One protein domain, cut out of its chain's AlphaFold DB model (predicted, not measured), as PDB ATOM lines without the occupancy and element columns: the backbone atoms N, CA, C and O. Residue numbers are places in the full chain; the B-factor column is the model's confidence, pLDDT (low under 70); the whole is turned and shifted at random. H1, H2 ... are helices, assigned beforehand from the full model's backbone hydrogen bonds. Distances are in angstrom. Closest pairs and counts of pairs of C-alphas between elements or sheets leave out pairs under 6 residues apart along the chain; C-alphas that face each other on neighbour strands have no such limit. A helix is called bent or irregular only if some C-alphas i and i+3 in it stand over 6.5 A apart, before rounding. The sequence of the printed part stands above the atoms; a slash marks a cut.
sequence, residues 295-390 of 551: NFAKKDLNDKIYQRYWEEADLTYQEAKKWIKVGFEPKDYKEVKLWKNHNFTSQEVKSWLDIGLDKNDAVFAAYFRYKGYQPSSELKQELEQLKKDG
ATOM      1  N   ASN A 295     170.422 197.251 145.127       88.12
ATOM      2  CA  ASN A 295     171.121 197.584 143.894       88.12
ATOM      3  C   ASN A 295     170.254 197.411 142.640       88.12
ATOM      4  O   ASN A 295     170.647 197.918 141.598       88.12
ATOM      5  N   PHE A 296     169.075 196.784 142.689       83.75
ATOM      6  CA  PHE A 296     168.188 196.733 141.519       83.75
ATOM      7  C   PHE A 296     167.697 198.114 141.054       83.75
ATOM      8  O   PHE A 296     167.430 198.281 139.862       83.75
ATOM      9  N   ALA A 297     167.656 199.110 141.950       76.69
ATOM     10  CA  ALA A 297     167.357 200.506 141.613       76.69
ATOM     11  C   ALA A 297     168.588 201.311 141.157       76.69
ATOM     12  O   ALA A 297     168.454 202.449 140.702       76.69
ATOM     13  N   LYS A 298     169.799 200.748 141.265       80.12
ATOM     14  CA  LYS A 298     171.033 201.432 140.874       80.12
ATOM     15  C   LYS A 298     171.153 201.474 139.355       80.12
ATOM     16  O   LYS A 298     170.923 200.474 138.676       80.12
ATOM     17  N   LYS A 299     171.543 202.640 138.843       77.06
ATOM     18  CA  LYS A 299     171.818 202.860 137.425       77.06
ATOM     19  C   LYS A 299     173.256 202.490 137.066       77.06
ATOM     20  O   LYS A 299     174.170 202.683 137.872       77.06
ATOM     21  N   ASP A 300     173.443 201.961 135.863       74.38
ATOM     22  CA  ASP A 300     174.755 201.735 135.265       74.38
ATOM     23  C   ASP A 300     175.266 202.981 134.510       74.38
ATOM     24  O   ASP A 300     174.645 204.043 134.524       74.38
ATOM     25  N   LEU A 301     176.412 202.855 133.831       72.62
ATOM     26  CA  LEU A 301     177.021 203.939 133.041       72.62
ATOM     27  C   LEU A 301     176.159 204.410 131.853       72.62
ATOM     28  O   LEU A 301     176.410 205.490 131.326       72.62
ATOM     29  N   ASN A 302     175.155 203.627 131.448       75.94
ATOM     30  CA  ASN A 302     174.195 203.966 130.397       75.94
ATOM     31  C   ASN A 302     172.873 204.508 130.971       75.94
ATOM     32  O   ASN A 302     171.870 204.564 130.258       75.94
ATOM     33  N   ASP A 303     172.856 204.863 132.259       72.44
ATOM     34  CA  ASP A 303     171.693 205.367 132.997       72.44
ATOM     35  C   ASP A 303     170.510 204.370 133.060       72.44
ATOM     36  O   ASP A 303     169.377 204.737 133.385       72.44
ATOM     37  N   LYS A 304     170.756 203.076 132.794       66.31
ATOM     38  CA  LYS A 304     169.757 202.007 132.938       66.31
ATOM     39  C   LYS A 304     169.836 201.395 134.333       66.31
ATOM     40  O   LYS A 304     170.914 201.045 134.806       66.31
ATOM     41  N   ILE A 305     168.685 201.212 134.982       81.19
ATOM     42  CA  ILE A 305     168.604 200.474 136.251       81.19
ATOM     43  C   ILE A 305     168.830 198.973 136.031       81.19
ATOM     44  O   ILE A 305     168.378 198.422 135.025       81.19
ATOM     45  N   TYR A 306     169.475 198.292 136.981       83.69
ATOM     46  CA  TYR A 306     169.756 196.855 136.861       83.69
ATOM     47  C   TYR A 306     168.505 195.987 136.700       83.69
ATOM     48  O   TYR A 306     168.548 195.018 135.946       83.69
ATOM     49  N   GLN A 307     167.375 196.365 137.308       82.12
ATOM     50  CA  GLN A 307     166.084 195.709 137.058       82.12
ATOM     51  C   GLN A 307     165.794 195.569 135.557       82.12
ATOM     52  O   GLN A 307     165.431 194.495 135.085       82.12
ATOM     53  N   ARG A 308     166.002 196.647 134.795       78.25
ATOM     54  CA  ARG A 308     165.685 196.681 133.369       78.25
ATOM     55  C   ARG A 308     166.553 195.709 132.576       78.25
ATOM     56  O   ARG A 308     166.070 195.125 131.619       78.25
ATOM     57  N   TYR A 309     167.804 195.493 132.982       83.50
ATOM     58  CA  TYR A 309     168.669 194.503 132.339       83.50
ATOM     59  C   TYR A 309     168.227 193.066 132.591       83.50
ATOM     60  O   TYR A 309     168.313 192.241 131.688       83.50
ATOM     61  N   TRP A 310     167.738 192.765 133.794       89.12
ATOM     62  CA  TRP A 310     167.180 191.449 134.091       89.12
ATOM     63  C   TRP A 310     165.889 191.201 133.308       89.12
ATOM     64  O   TRP A 310     165.736 190.140 132.710       89.12
ATOM     65  N   GLU A 311     165.005 192.196 133.242       80.62
ATOM     66  CA  GLU A 311     163.763 192.121 132.467       80.62
ATOM     67  C   GLU A 311     164.035 191.991 130.958       80.62
ATOM     68  O   GLU A 311     163.479 191.107 130.318       80.62
ATOM     69  N   GLU A 312     164.950 192.795 130.397       79.69
ATOM     70  CA  GLU A 312     165.399 192.694 128.993       79.69
ATOM     71  C   GLU A 312     166.116 191.358 128.694       79.69
ATOM     72  O   GLU A 312     166.245 190.962 127.534       79.69
ATOM     73  N   ALA A 313     166.603 190.656 129.722       75.88
ATOM     74  CA  ALA A 313     167.240 189.347 129.608       75.88
ATOM     75  C   ALA A 313     166.270 188.165 129.807       75.88
ATOM     76  O   ALA A 313     166.746 187.029 129.885       75.88
ATOM     77  N   ASP A 314     164.958 188.417 129.880       78.50
ATOM     78  CA  ASP A 314     163.913 187.429 130.189       78.50
ATOM     79  C   ASP A 314     164.135 186.716 131.539       78.50
ATOM     80  O   ASP A 314     163.842 185.528 131.709       78.50
ATOM     81  N   LEU A 315     164.682 187.439 132.523       81.56
ATOM     82  CA  LEU A 315     164.838 186.971 133.897       81.56
ATOM     83  C   LEU A 315     163.750 187.592 134.769       81.56
ATOM     84  O   LEU A 315     163.651 188.806 134.941       81.56
ATOM     85  N   THR A 316     162.917 186.743 135.350       80.88
ATOM     86  CA  THR A 316     161.802 187.155 136.198       80.88
ATOM     87  C   THR A 316     162.268 187.511 137.613       80.88
ATOM     88  O   THR A 316     163.270 187.005 138.108       80.88
ATOM     89  N   TYR A 317     161.477 188.298 138.342       78.56
ATOM     90  CA  TYR A 317     161.703 188.593 139.766       78.56
ATOM     91  C   TYR A 317     161.860 187.340 140.644       78.56
ATOM     92  O   TYR A 317     162.665 187.319 141.569       78.56
ATOM     93  N   GLN A 318     161.106 186.269 140.366       81.00
ATOM     94  CA  GLN A 318     161.246 185.019 141.125       81.00
ATOM     95  C   GLN A 318     162.572 184.320 140.826       81.00
ATOM     96  O   GLN A 318     163.164 183.717 141.716       81.00
ATOM     97  N   GLU A 319     163.060 184.413 139.591       85.69
ATOM     98  CA  GLU A 319     164.397 183.937 139.252       85.69
ATOM     99  C   GLU A 319     165.455 184.810 139.917       85.69
ATOM    100  O   GLU A 319     166.347 184.267 140.559       85.69
ATOM    101  N   ALA A 320     165.313 186.133 139.875       90.00
ATOM    102  CA  ALA A 320     166.200 187.053 140.574       90.00
ATOM    103  C   ALA A 320     166.309 186.730 142.067       90.00
ATOM    104  O   ALA A 320     167.418 186.577 142.566       90.00
ATOM    105  N   LYS A 321     165.194 186.472 142.763       90.38
ATOM    106  CA  LYS A 321     165.222 186.013 144.165       90.38
ATOM    107  C   LYS A 321     166.099 184.781 144.370       90.38
ATOM    108  O   LYS A 321     166.860 184.716 145.332       90.38
ATOM    109  N   LYS A 322     165.995 183.799 143.477       92.81
ATOM    110  CA  LYS A 322     166.746 182.544 143.578       92.81
ATOM    111  C   LYS A 322     168.234 182.736 143.267       92.81
ATOM    112  O   LYS A 322     169.069 182.230 144.006       92.81
ATOM    113  N   TRP A 323     168.558 183.481 142.213       95.12
ATOM    114  CA  TRP A 323     169.937 183.722 141.778       95.12
ATOM    115  C   TRP A 323     170.703 184.642 142.735       95.12
ATOM    116  O   TRP A 323     171.844 184.347 143.080       95.12
ATOM    117  N   ILE A 324     170.064 185.695 143.253       94.38
ATOM    118  CA  ILE A 324     170.674 186.566 144.266       94.38
ATOM    119  C   ILE A 324     170.969 185.787 145.556       94.38
ATOM    120  O   ILE A 324     172.048 185.911 146.128       94.38
ATOM    121  N   LYS A 325     170.060 184.895 145.979       93.81
ATOM    122  CA  LYS A 325     170.245 184.057 147.180       93.81
ATOM    123  C   LYS A 325     171.479 183.146 147.116       93.81
ATOM    124  O   LYS A 325     172.002 182.769 148.161       93.81
ATOM    125  N   VAL A 326     171.931 182.774 145.919       92.94
ATOM    126  CA  VAL A 326     173.113 181.913 145.728       92.94
ATOM    127  C   VAL A 326     174.393 182.702 145.434       92.94
ATOM    128  O   VAL A 326     175.402 182.104 145.081       92.94
ATOM    129  N   GLY A 327     174.370 184.029 145.617       92.12
ATOM    130  CA  GLY A 327     175.565 184.878 145.605       92.12
ATOM    131  C   GLY A 327     175.716 185.787 144.383       92.12
ATOM    132  O   GLY A 327     176.712 186.508 144.293       92.12
ATOM    133  N   PHE A 328     174.764 185.795 143.444       95.94
ATOM    134  CA  PHE A 328     174.755 186.769 142.346       95.94
ATOM    135  C   PHE A 328     174.293 188.147 142.836       95.94
ATOM    136  O   PHE A 328     173.573 188.269 143.823       95.94
ATOM    137  N   GLU A 329     174.699 189.194 142.128       95.19
ATOM    138  CA  GLU A 329     174.285 190.576 142.356       95.19
ATOM    139  C   GLU A 329     173.430 191.088 141.182       95.19
ATOM    140  O   GLU A 329     173.492 190.538 140.081       95.19
ATOM    141  N   PRO A 330     172.675 192.192 141.348       93.81
ATOM    142  CA  PRO A 330     171.879 192.780 140.265       93.81
ATOM    143  C   PRO A 330     172.670 193.121 138.995       93.81
ATOM    144  O   PRO A 330     172.110 193.116 137.901       93.81
ATOM    145  N   LYS A 331     173.976 193.378 139.113       93.75
ATOM    146  CA  LYS A 331     174.850 193.637 137.962       93.75
ATOM    147  C   LYS A 331     175.187 192.381 137.147       93.75
ATOM    148  O   LYS A 331     175.497 192.512 135.967       93.75
ATOM    149  N   ASP A 332     175.045 191.192 137.735       95.19
ATOM    150  CA  ASP A 332     175.523 189.918 137.181       95.19
ATOM    151  C   ASP A 332     174.482 189.230 136.263       95.19
ATOM    152  O   ASP A 332     174.379 188.003 136.187       95.19
ATOM    153  N   TYR A 333     173.621 190.005 135.596       93.44
ATOM    154  CA  TYR A 333     172.526 189.460 134.781       93.44
ATOM    155  C   TYR A 333     173.030 188.662 133.569       93.44
ATOM    156  O   TYR A 333     172.361 187.730 133.111       93.44
ATOM    157  N   LYS A 334     174.208 189.018 133.039       93.31
ATOM    158  CA  LYS A 334     174.828 188.329 131.900       93.31
ATOM    159  C   LYS A 334     175.332 186.957 132.318       93.31
ATOM    160  O   LYS A 334     175.100 185.985 131.607       93.31
ATOM    161  N   GLU A 335     175.943 186.885 133.489       95.19
ATOM    162  CA  GLU A 335     176.435 185.674 134.124       95.19
ATOM    163  C   GLU A 335     175.269 184.724 134.405       95.19
ATOM    164  O   GLU A 335     175.294 183.572 133.979       95.19
ATOM    165  N   VAL A 336     174.183 185.214 135.011       95.31
ATOM    166  CA  VAL A 336     172.965 184.411 135.229       95.31
ATOM    167  C   VAL A 336     172.407 183.867 133.914       95.31
ATOM    168  O   VAL A 336     172.050 182.688 133.825       95.31
ATOM    169  N   LYS A 337     172.353 184.699 132.867       92.31
ATOM    170  CA  LYS A 337     171.911 184.267 131.537       92.31
ATOM    171  C   LYS A 337     172.833 183.194 130.957       92.31
ATOM    172  O   LYS A 337     172.341 182.230 130.377       92.31
ATOM    173  N   LEU A 338     174.145 183.326 131.143       90.38
ATOM    174  CA  LEU A 338     175.132 182.343 130.703       90.38
ATOM    175  C   LEU A 338     174.896 180.983 131.375       90.38
ATOM    176  O   LEU A 338     174.759 179.978 130.679       90.38
ATOM    177  N   TRP A 339     174.742 180.950 132.702       94.50
ATOM    178  CA  TRP A 339     174.417 179.721 133.436       94.50
ATOM    179  C   TRP A 339     173.092 179.095 132.978       94.50
ATOM    180  O   TRP A 339     173.026 177.884 132.749       94.50
ATOM    181  N   LYS A 340     172.043 179.904 132.770       92.38
ATOM    182  CA  LYS A 340     170.753 179.416 132.251       92.38
ATOM    183  C   LYS A 340     170.859 178.830 130.846       92.38
ATOM    184  O   LYS A 340     170.239 177.805 130.584       92.38
ATOM    185  N   ASN A 341     171.648 179.433 129.958       86.31
ATOM    186  CA  ASN A 341     171.855 178.920 128.598       86.31
ATOM    187  C   ASN A 341     172.540 177.541 128.583       86.31
ATOM    188  O   ASN A 341     172.415 176.803 127.607       86.31
ATOM    189  N   HIS A 342     173.235 177.183 129.666       87.88
ATOM    190  CA  HIS A 342     173.787 175.849 129.901       87.88
ATOM    191  C   HIS A 342     172.862 174.939 130.733       87.88
ATOM    192  O   HIS A 342     173.291 173.885 131.202       87.88
ATOM    193  N   ASN A 343     171.587 175.311 130.892       89.94
ATOM    194  CA  ASN A 343     170.558 174.567 131.622       89.94
ATOM    195  C   ASN A 343     170.880 174.337 133.108       89.94
ATOM    196  O   ASN A 343     170.547 173.291 133.665       89.94
ATOM    197  N   PHE A 344     171.520 175.307 133.767       93.19
ATOM    198  CA  PHE A 344     171.698 175.273 135.216       93.19
ATOM    199  C   PHE A 344     170.578 176.003 135.952       93.19
ATOM    200  O   PHE A 344     170.157 177.104 135.586       93.19
ATOM    201  N   THR A 345     170.147 175.411 137.059       92.75
ATOM    202  CA  THR A 345     169.335 176.074 138.077       92.75
ATOM    203  C   THR A 345     170.234 176.770 139.100       92.75
ATOM    204  O   THR A 345     171.326 176.302 139.410       92.75
ATOM    205  N   SER A 346     169.750 177.862 139.699       91.69
ATOM    206  CA  SER A 346     170.459 178.570 140.787       91.69
ATOM    207  C   SER A 346     170.984 177.650 141.906       91.69
ATOM    208  O   SER A 346     172.085 177.864 142.404       91.69
ATOM    209  N   GLN A 347     170.236 176.606 142.279       90.88
ATOM    210  CA  GLN A 347     170.640 175.684 143.340       90.88
ATOM    211  C   GLN A 347     171.848 174.828 142.942       90.88
ATOM    212  O   GLN A 347     172.723 174.606 143.772       90.88
ATOM    213  N   GLU A 348     171.912 174.377 141.688       92.00
ATOM    214  CA  GLU A 348     173.067 173.633 141.177       92.00
ATOM    215  C   GLU A 348     174.291 174.538 141.069       92.00
ATOM    216  O   GLU A 348     175.389 174.126 141.435       92.00
ATOM    217  N   VAL A 349     174.106 175.786 140.618       94.25
ATOM    218  CA  VAL A 349     175.205 176.754 140.498       94.25
ATOM    219  C   VAL A 349     175.860 177.023 141.843       94.25
ATOM    220  O   VAL A 349     177.082 177.102 141.898       94.25
ATOM    221  N   LYS A 350     175.089 177.084 142.936       94.31
ATOM    222  CA  LYS A 350     175.653 177.267 144.278       94.31
ATOM    223  C   LYS A 350     176.770 176.259 144.576       94.31
ATOM    224  O   LYS A 350     177.849 176.660 144.987       94.31
ATOM    225  N   SER A 351     176.541 174.977 144.296       91.88
ATOM    226  CA  SER A 351     177.534 173.924 144.540       91.88
ATOM    227  C   SER A 351     178.787 174.066 143.671       91.88
ATOM    228  O   SER A 351     179.872 173.699 144.107       91.88
ATOM    229  N   TRP A 352     178.660 174.621 142.463       94.06
ATOM    230  CA  TRP A 352     179.807 174.942 141.608       94.06
ATOM    231  C   TRP A 352     180.588 176.160 142.118       94.06
ATOM    232  O   TRP A 352     181.818 176.134 142.134       94.06
ATOM    233  N   LEU A 353     179.898 177.203 142.586       92.69
ATOM    234  CA  LEU A 353     180.545 178.371 143.192       92.69
ATOM    235  C   LEU A 353     181.281 177.995 144.490       92.69
ATOM    236  O   LEU A 353     182.405 178.439 144.707       92.69
ATOM    237  N   ASP A 354     180.698 177.117 145.312       89.31
ATOM    238  CA  ASP A 354     181.283 176.657 146.581       89.31
ATOM    239  C   ASP A 354     182.632 175.924 146.389       89.31
ATOM    240  O   ASP A 354     183.478 175.928 147.287       89.31
ATOM    241  N   ILE A 355     182.875 175.326 145.214       87.31
ATOM    242  CA  ILE A 355     184.158 174.680 144.882       87.31
ATOM    243  C   ILE A 355     185.159 175.616 144.185       87.31
ATOM    244  O   ILE A 355     186.275 175.183 143.891       87.31
ATOM    245  N   GLY A 356     184.809 176.891 143.991       85.25
ATOM    246  CA  GLY A 356     185.715 177.935 143.502       85.25
ATOM    247  C   GLY A 356     185.533 178.342 142.040       85.25
ATOM    248  O   GLY A 356     186.420 179.001 141.504       85.25
ATOM    249  N   LEU A 357     184.425 177.969 141.386       91.62
ATOM    250  CA  LEU A 357     184.091 178.557 140.086       91.62
ATOM    251  C   LEU A 357     183.618 180.001 140.271       91.62
ATOM    252  O   LEU A 357     182.858 180.314 141.188       91.62
ATOM    253  N   ASP A 358     184.025 180.866 139.351       91.75
ATOM    254  CA  ASP A 358     183.558 182.242 139.276       91.75
ATOM    255  C   ASP A 358     182.184 182.319 138.595       91.75
ATOM    256  O   ASP A 358     181.750 181.424 137.864       91.75
ATOM    257  N   LYS A 359     181.493 183.453 138.753       93.69
ATOM    258  CA  LYS A 359     180.181 183.690 138.120       93.69
ATOM    259  C   LYS A 359     180.221 183.586 136.586       93.69
ATOM    260  O   LYS A 359     179.193 183.293 135.986       93.69
ATOM    261  N   ASN A 360     181.387 183.772 135.968       91.62
ATOM    262  CA  ASN A 360     181.600 183.657 134.522       91.62
ATOM    263  C   ASN A 360     181.966 182.233 134.050       91.62
ATOM    264  O   ASN A 360     181.977 181.978 132.849       91.62
ATOM    265  N   ASP A 361     182.208 181.285 134.960       92.62
ATOM    266  CA  ASP A 361     182.769 179.961 134.645       92.62
ATOM    267  C   ASP A 361     181.720 178.908 134.234       92.62
ATOM    268  O   ASP A 361     181.982 177.702 134.264       92.62
ATOM    269  N   ALA A 362     180.524 179.333 133.819       93.50
ATOM    270  CA  ALA A 362     179.413 178.437 133.484       93.50
ATOM    271  C   ALA A 362     179.782 177.367 132.440       93.50
ATOM    272  O   ALA A 362     179.303 176.233 132.512       93.50
ATOM    273  N   VAL A 363     180.650 177.711 131.480       92.25
ATOM    274  CA  VAL A 363     181.092 176.789 130.426       92.25
ATOM    275  C   VAL A 363     181.911 175.619 130.985       92.25
ATOM    276  O   VAL A 363     181.740 174.489 130.528       92.25
ATOM    277  N   PHE A 364     182.728 175.849 132.020       94.06
ATOM    278  CA  PHE A 364     183.518 174.801 132.670       94.06
ATOM    279  C   PHE A 364     182.626 173.855 133.472       94.06
ATOM    280  O   PHE A 364     182.753 172.640 133.346       94.06
ATOM    281  N   ALA A 365     181.664 174.389 134.230       94.25
ATOM    282  CA  ALA A 365     180.681 173.564 134.935       94.25
ATOM    283  C   ALA A 365     179.870 172.692 133.968       94.25
ATOM    284  O   ALA A 365     179.624 171.512 134.224       94.25
ATOM    285  N   ALA A 366     179.459 173.266 132.835       93.56
ATOM    286  CA  ALA A 366     178.723 172.551 131.805       93.56
ATOM    287  C   ALA A 366     179.565 171.427 131.172       93.56
ATOM    288  O   ALA A 366     179.058 170.324 130.967       93.56
ATOM    289  N   TYR A 367     180.853 171.686 130.934       93.94
ATOM    290  CA  TYR A 367     181.808 170.690 130.453       93.94
ATOM    291  C   TYR A 367     182.027 169.558 131.470       93.94
ATOM    292  O   TYR A 367     181.896 168.387 131.119       93.94
ATOM    293  N   PHE A 368     182.262 169.873 132.746       93.62
ATOM    294  CA  PHE A 368     182.403 168.853 133.788       93.62
ATOM    295  C   PHE A 368     181.152 167.979 133.918       93.62
ATOM    296  O   PHE A 368     181.259 166.755 133.988       93.62
ATOM    297  N   ARG A 369     179.961 168.589 133.865       93.12
ATOM    298  CA  ARG A 369     178.684 167.865 133.851       93.12
ATOM    299  C   ARG A 369     178.578 166.918 132.655       93.12
ATOM    300  O   ARG A 369     178.127 165.790 132.824       93.12
ATOM    301  N   TYR A 370     178.987 167.359 131.465       91.50
ATOM    302  CA  TYR A 370     179.023 166.509 130.272       91.50
ATOM    303  C   TYR A 370     179.942 165.294 130.454       91.50
ATOM    304  O   TYR A 370     179.569 164.183 130.089       91.50
ATOM    305  N   LYS A 371     181.097 165.482 131.099       93.00
ATOM    306  CA  LYS A 371     182.030 164.398 131.446       93.00
ATOM    307  C   LYS A 371     181.538 163.506 132.601       93.00
ATOM    308  O   LYS A 371     182.221 162.554 132.958       93.00
ATOM    309  N   GLY A 372     180.360 163.785 133.167       92.62
ATOM    310  CA  GLY A 372     179.741 163.003 134.240       92.62
ATOM    311  C   GLY A 372     180.165 163.408 135.653       92.62
ATOM    312  O   GLY A 372     179.772 162.749 136.616       92.62
ATOM    313  N   TYR A 373     180.932 164.489 135.805       93.06
ATOM    314  CA  TYR A 373     181.387 164.951 137.111       93.06
ATOM    315  C   TYR A 373     180.321 165.765 137.851       93.06
ATOM    316  O   TYR A 373     179.507 166.480 137.260       93.06
ATOM    317  N   GLN A 374     180.372 165.677 139.177       92.25
ATOM    318  CA  GLN A 374     179.623 166.522 140.106       92.25
ATOM    319  C   GLN A 374     180.576 167.527 140.767       92.25
ATOM    320  O   GLN A 374     181.775 167.253 140.832       92.25
ATOM    321  N   PRO A 375     180.082 168.673 141.272       91.25
ATOM    322  CA  PRO A 375     180.938 169.641 141.945       91.25
ATOM    323  C   PRO A 375     181.660 169.009 143.147       91.25
ATOM    324  O   PRO A 375     181.023 168.598 144.117       91.25
ATOM    325  N   SER A 376     182.993 168.948 143.091       91.56
ATOM    326  CA  SER A 376     183.848 168.486 144.185       91.56
ATOM    327  C   SER A 376     185.155 169.284 144.232       91.56
ATOM    328  O   SER A 376     185.593 169.865 143.238       91.56
ATOM    329  N   SER A 377     185.811 169.311 145.396       87.00
ATOM    330  CA  SER A 377     187.113 169.973 145.562       87.00
ATOM    331  C   SER A 377     188.237 169.335 144.740       87.00
ATOM    332  O   SER A 377     189.260 169.978 144.527       87.00
ATOM    333  N   GLU A 378     188.055 168.096 144.282       88.88
ATOM    334  CA  GLU A 378     189.028 167.353 143.472       88.88
ATOM    335  C   GLU A 378     189.161 167.953 142.064       88.88
ATOM    336  O   GLU A 378     190.238 167.912 141.476       88.88
ATOM    337  N   LEU A 379     188.109 168.616 141.563       90.56
ATOM    338  CA  LEU A 379     188.104 169.251 140.240       90.56
ATOM    339  C   LEU A 379     188.930 170.542 140.166       90.56
ATOM    340  O   LEU A 379     189.136 171.068 139.076       90.56
ATOM    341  N   LYS A 380     189.422 171.079 141.292       87.69
ATOM    342  CA  LYS A 380     190.134 172.369 141.317       87.69
ATOM    343  C   LYS A 380     191.376 172.379 140.426       87.69
ATOM    344  O   LYS A 380     191.587 173.334 139.690       87.69
ATOM    345  N   GLN A 381     192.185 171.320 140.477       89.38
ATOM    346  CA  GLN A 381     193.401 171.242 139.665       89.38
ATOM    347  C   GLN A 381     193.073 171.158 138.169       89.38
ATOM    348  O   GLN A 381     193.727 171.809 137.356       89.38
ATOM    349  N   GLU A 382     192.039 170.396 137.808       91.44
ATOM    350  CA  GLU A 382     191.582 170.274 136.423       91.44
ATOM    351  C   GLU A 382     190.970 171.588 135.914       91.44
ATOM    352  O   GLU A 382     191.268 172.009 134.801       91.44
ATOM    353  N   LEU A 383     190.192 172.294 136.743       90.12
ATOM    354  CA  LEU A 383     189.641 173.612 136.418       90.12
ATOM    355  C   LEU A 383     190.744 174.633 136.127       90.12
ATOM    356  O   LEU A 383     190.659 175.339 135.126       90.12
ATOM    357  N   GLU A 384     191.777 174.712 136.967       90.50
ATOM    358  CA  GLU A 384     192.908 175.623 136.741       90.50
ATOM    359  C   GLU A 384     193.641 175.297 135.434       90.50
ATOM    360  O   GLU A 384     193.997 176.198 134.668       90.50
ATOM    361  N   GLN A 385     193.799 174.007 135.122       92.38
ATOM    362  CA  GLN A 385     194.378 173.581 133.852       92.38
ATOM    363  C   GLN A 385     193.492 173.984 132.663       92.38
ATOM    364  O   GLN A 385     193.999 174.538 131.688       92.38
ATOM    365  N   LEU A 386     192.171 173.796 132.751       92.81
ATOM    366  CA  LEU A 386     191.217 174.215 131.717       92.81
ATOM    367  C   LEU A 386     191.149 175.742 131.569       92.81
ATOM    368  O   LEU A 386     191.047 176.241 130.451       92.81
ATOM    369  N   LYS A 387     191.249 176.515 132.656       90.81
ATOM    370  CA  LYS A 387     191.340 177.986 132.595       90.81
ATOM    371  C   LYS A 387     192.617 178.432 131.884       90.81
ATOM    372  O   LYS A 387     192.606 179.430 131.152       90.81
ATOM    373  N   LYS A 388     193.715 177.698 132.067       91.88
ATOM    374  CA  LYS A 388     194.990 177.968 131.402       91.88
ATOM    375  C   LYS A 388     194.944 177.610 129.919       91.88
ATOM    376  O   LYS A 388     195.152 178.506 129.098       91.88
ATOM    377  N   ASP A 389     194.616 176.365 129.594       92.81
ATOM    378  CA  ASP A 389     194.768 175.796 128.250       92.81
ATOM    379  C   ASP A 389     193.515 175.943 127.378       92.81
ATOM    380  O   ASP A 389     193.609 175.976 126.152       92.81
ATOM    381  N   GLY A 390     192.350 176.088 128.005       94.19
ATOM    382  CA  GLY A 390     191.035 176.049 127.379       94.19
ATOM    383  C   GLY A 390     190.420 174.646 127.355       94.19
ATOM    384  O   GLY A 390     191.111 173.633 127.443       94.19
TER     385      GLY A 390
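AT A GLANCE: This is residues 295 to 390 of the 551 residues of the protein "Serine/threonine protein kinase" of endosymbiont GvMRE of Glomus versiforme (UniProt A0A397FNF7). The chain is wound in stacked turns, a short solenoid of helices: H1, H3 and H5 follow one another in one row, H2 and H4 in a second row beside it, and H3, H4 and H5 each stand about perpendicular to the helix before. H6, the longest helix, stands at one end of the stack next to H5, and H1 is at the other end together with residues 295 to 305, which hold no named helix. The printed part has 96 residues with six named helices, H1 to H6 in order along the chain, and no named strand; the class is all helix. The whole is compact, with a radius of gyration of the C-alphas of 14.4 A, and elongated, spanning 41 by 25 by 19 A.

IN THESE COORDINATES: H6 covers residues 377 to 389 and measures 19.8 A, from C-alpha 377 at (187.113, 169.973, 145.562) to C-alpha 389 at (194.768, 175.796, 128.250). It is only just irregular: C-alphas 378 and 381 are 7.0 A apart. Before it come H5, residues 362 to 370, 12.4 A; H4, residues 346 to 354, 12.4 A; H3, residues 333 to 341, 12.2 A; and H2, residues 317 to 325, 12.2 A. H1, residues 306 to 312, measures 9.9 A and begins with C-alpha 306 at (169.756, 196.855, 136.861).

HOW THE PARTS SIT: H6 is close to but not clearly touching H5, at a steep tilt of 62 degrees, opposite ways; their closest C-alphas, of Phe 364 and Leu 383, are 7.3 A apart. H5 touches H3 at a shallow tilt of 17 degrees, the same way, closest at the C-alphas of Trp 339 and Ala 362, 5.2 A. H3 is close to but not clearly touching H1, the same way at 37 degrees, a tilt only just steep; the closest C-alphas, of Trp 310 and Tyr 333, are 5.7 A apart. H2 and H4 only just touch, with 3 pairs of C-alphas within 8 A, and only at their ends, closest at Trp 323 and Ser 346, 5.3 A; they run the same way at a shallow tilt of 19 degrees. H4 and H5 are about perpendicular at 83 degrees, close but not clearly touching, with the C-alphas of Trp 352 and Ala 365 closest at 6.9 A. H1 and H6 are apart. In H1, H2, H3 and H5 every O i to N i+4 pair is within hydrogen-bond range; H4 has 4 of 5 and H6 has 7 of 9.

THE WHOLE: The two C-alphas farthest apart, of Asp 303 and Gly 372, are 43.1 A apart. The printed part has no cut. The links H1 to H2 and H3 to H4 are tight, the others short. The mean pLDDT of the printed part is 88.8, and residue 304 alone is under 70.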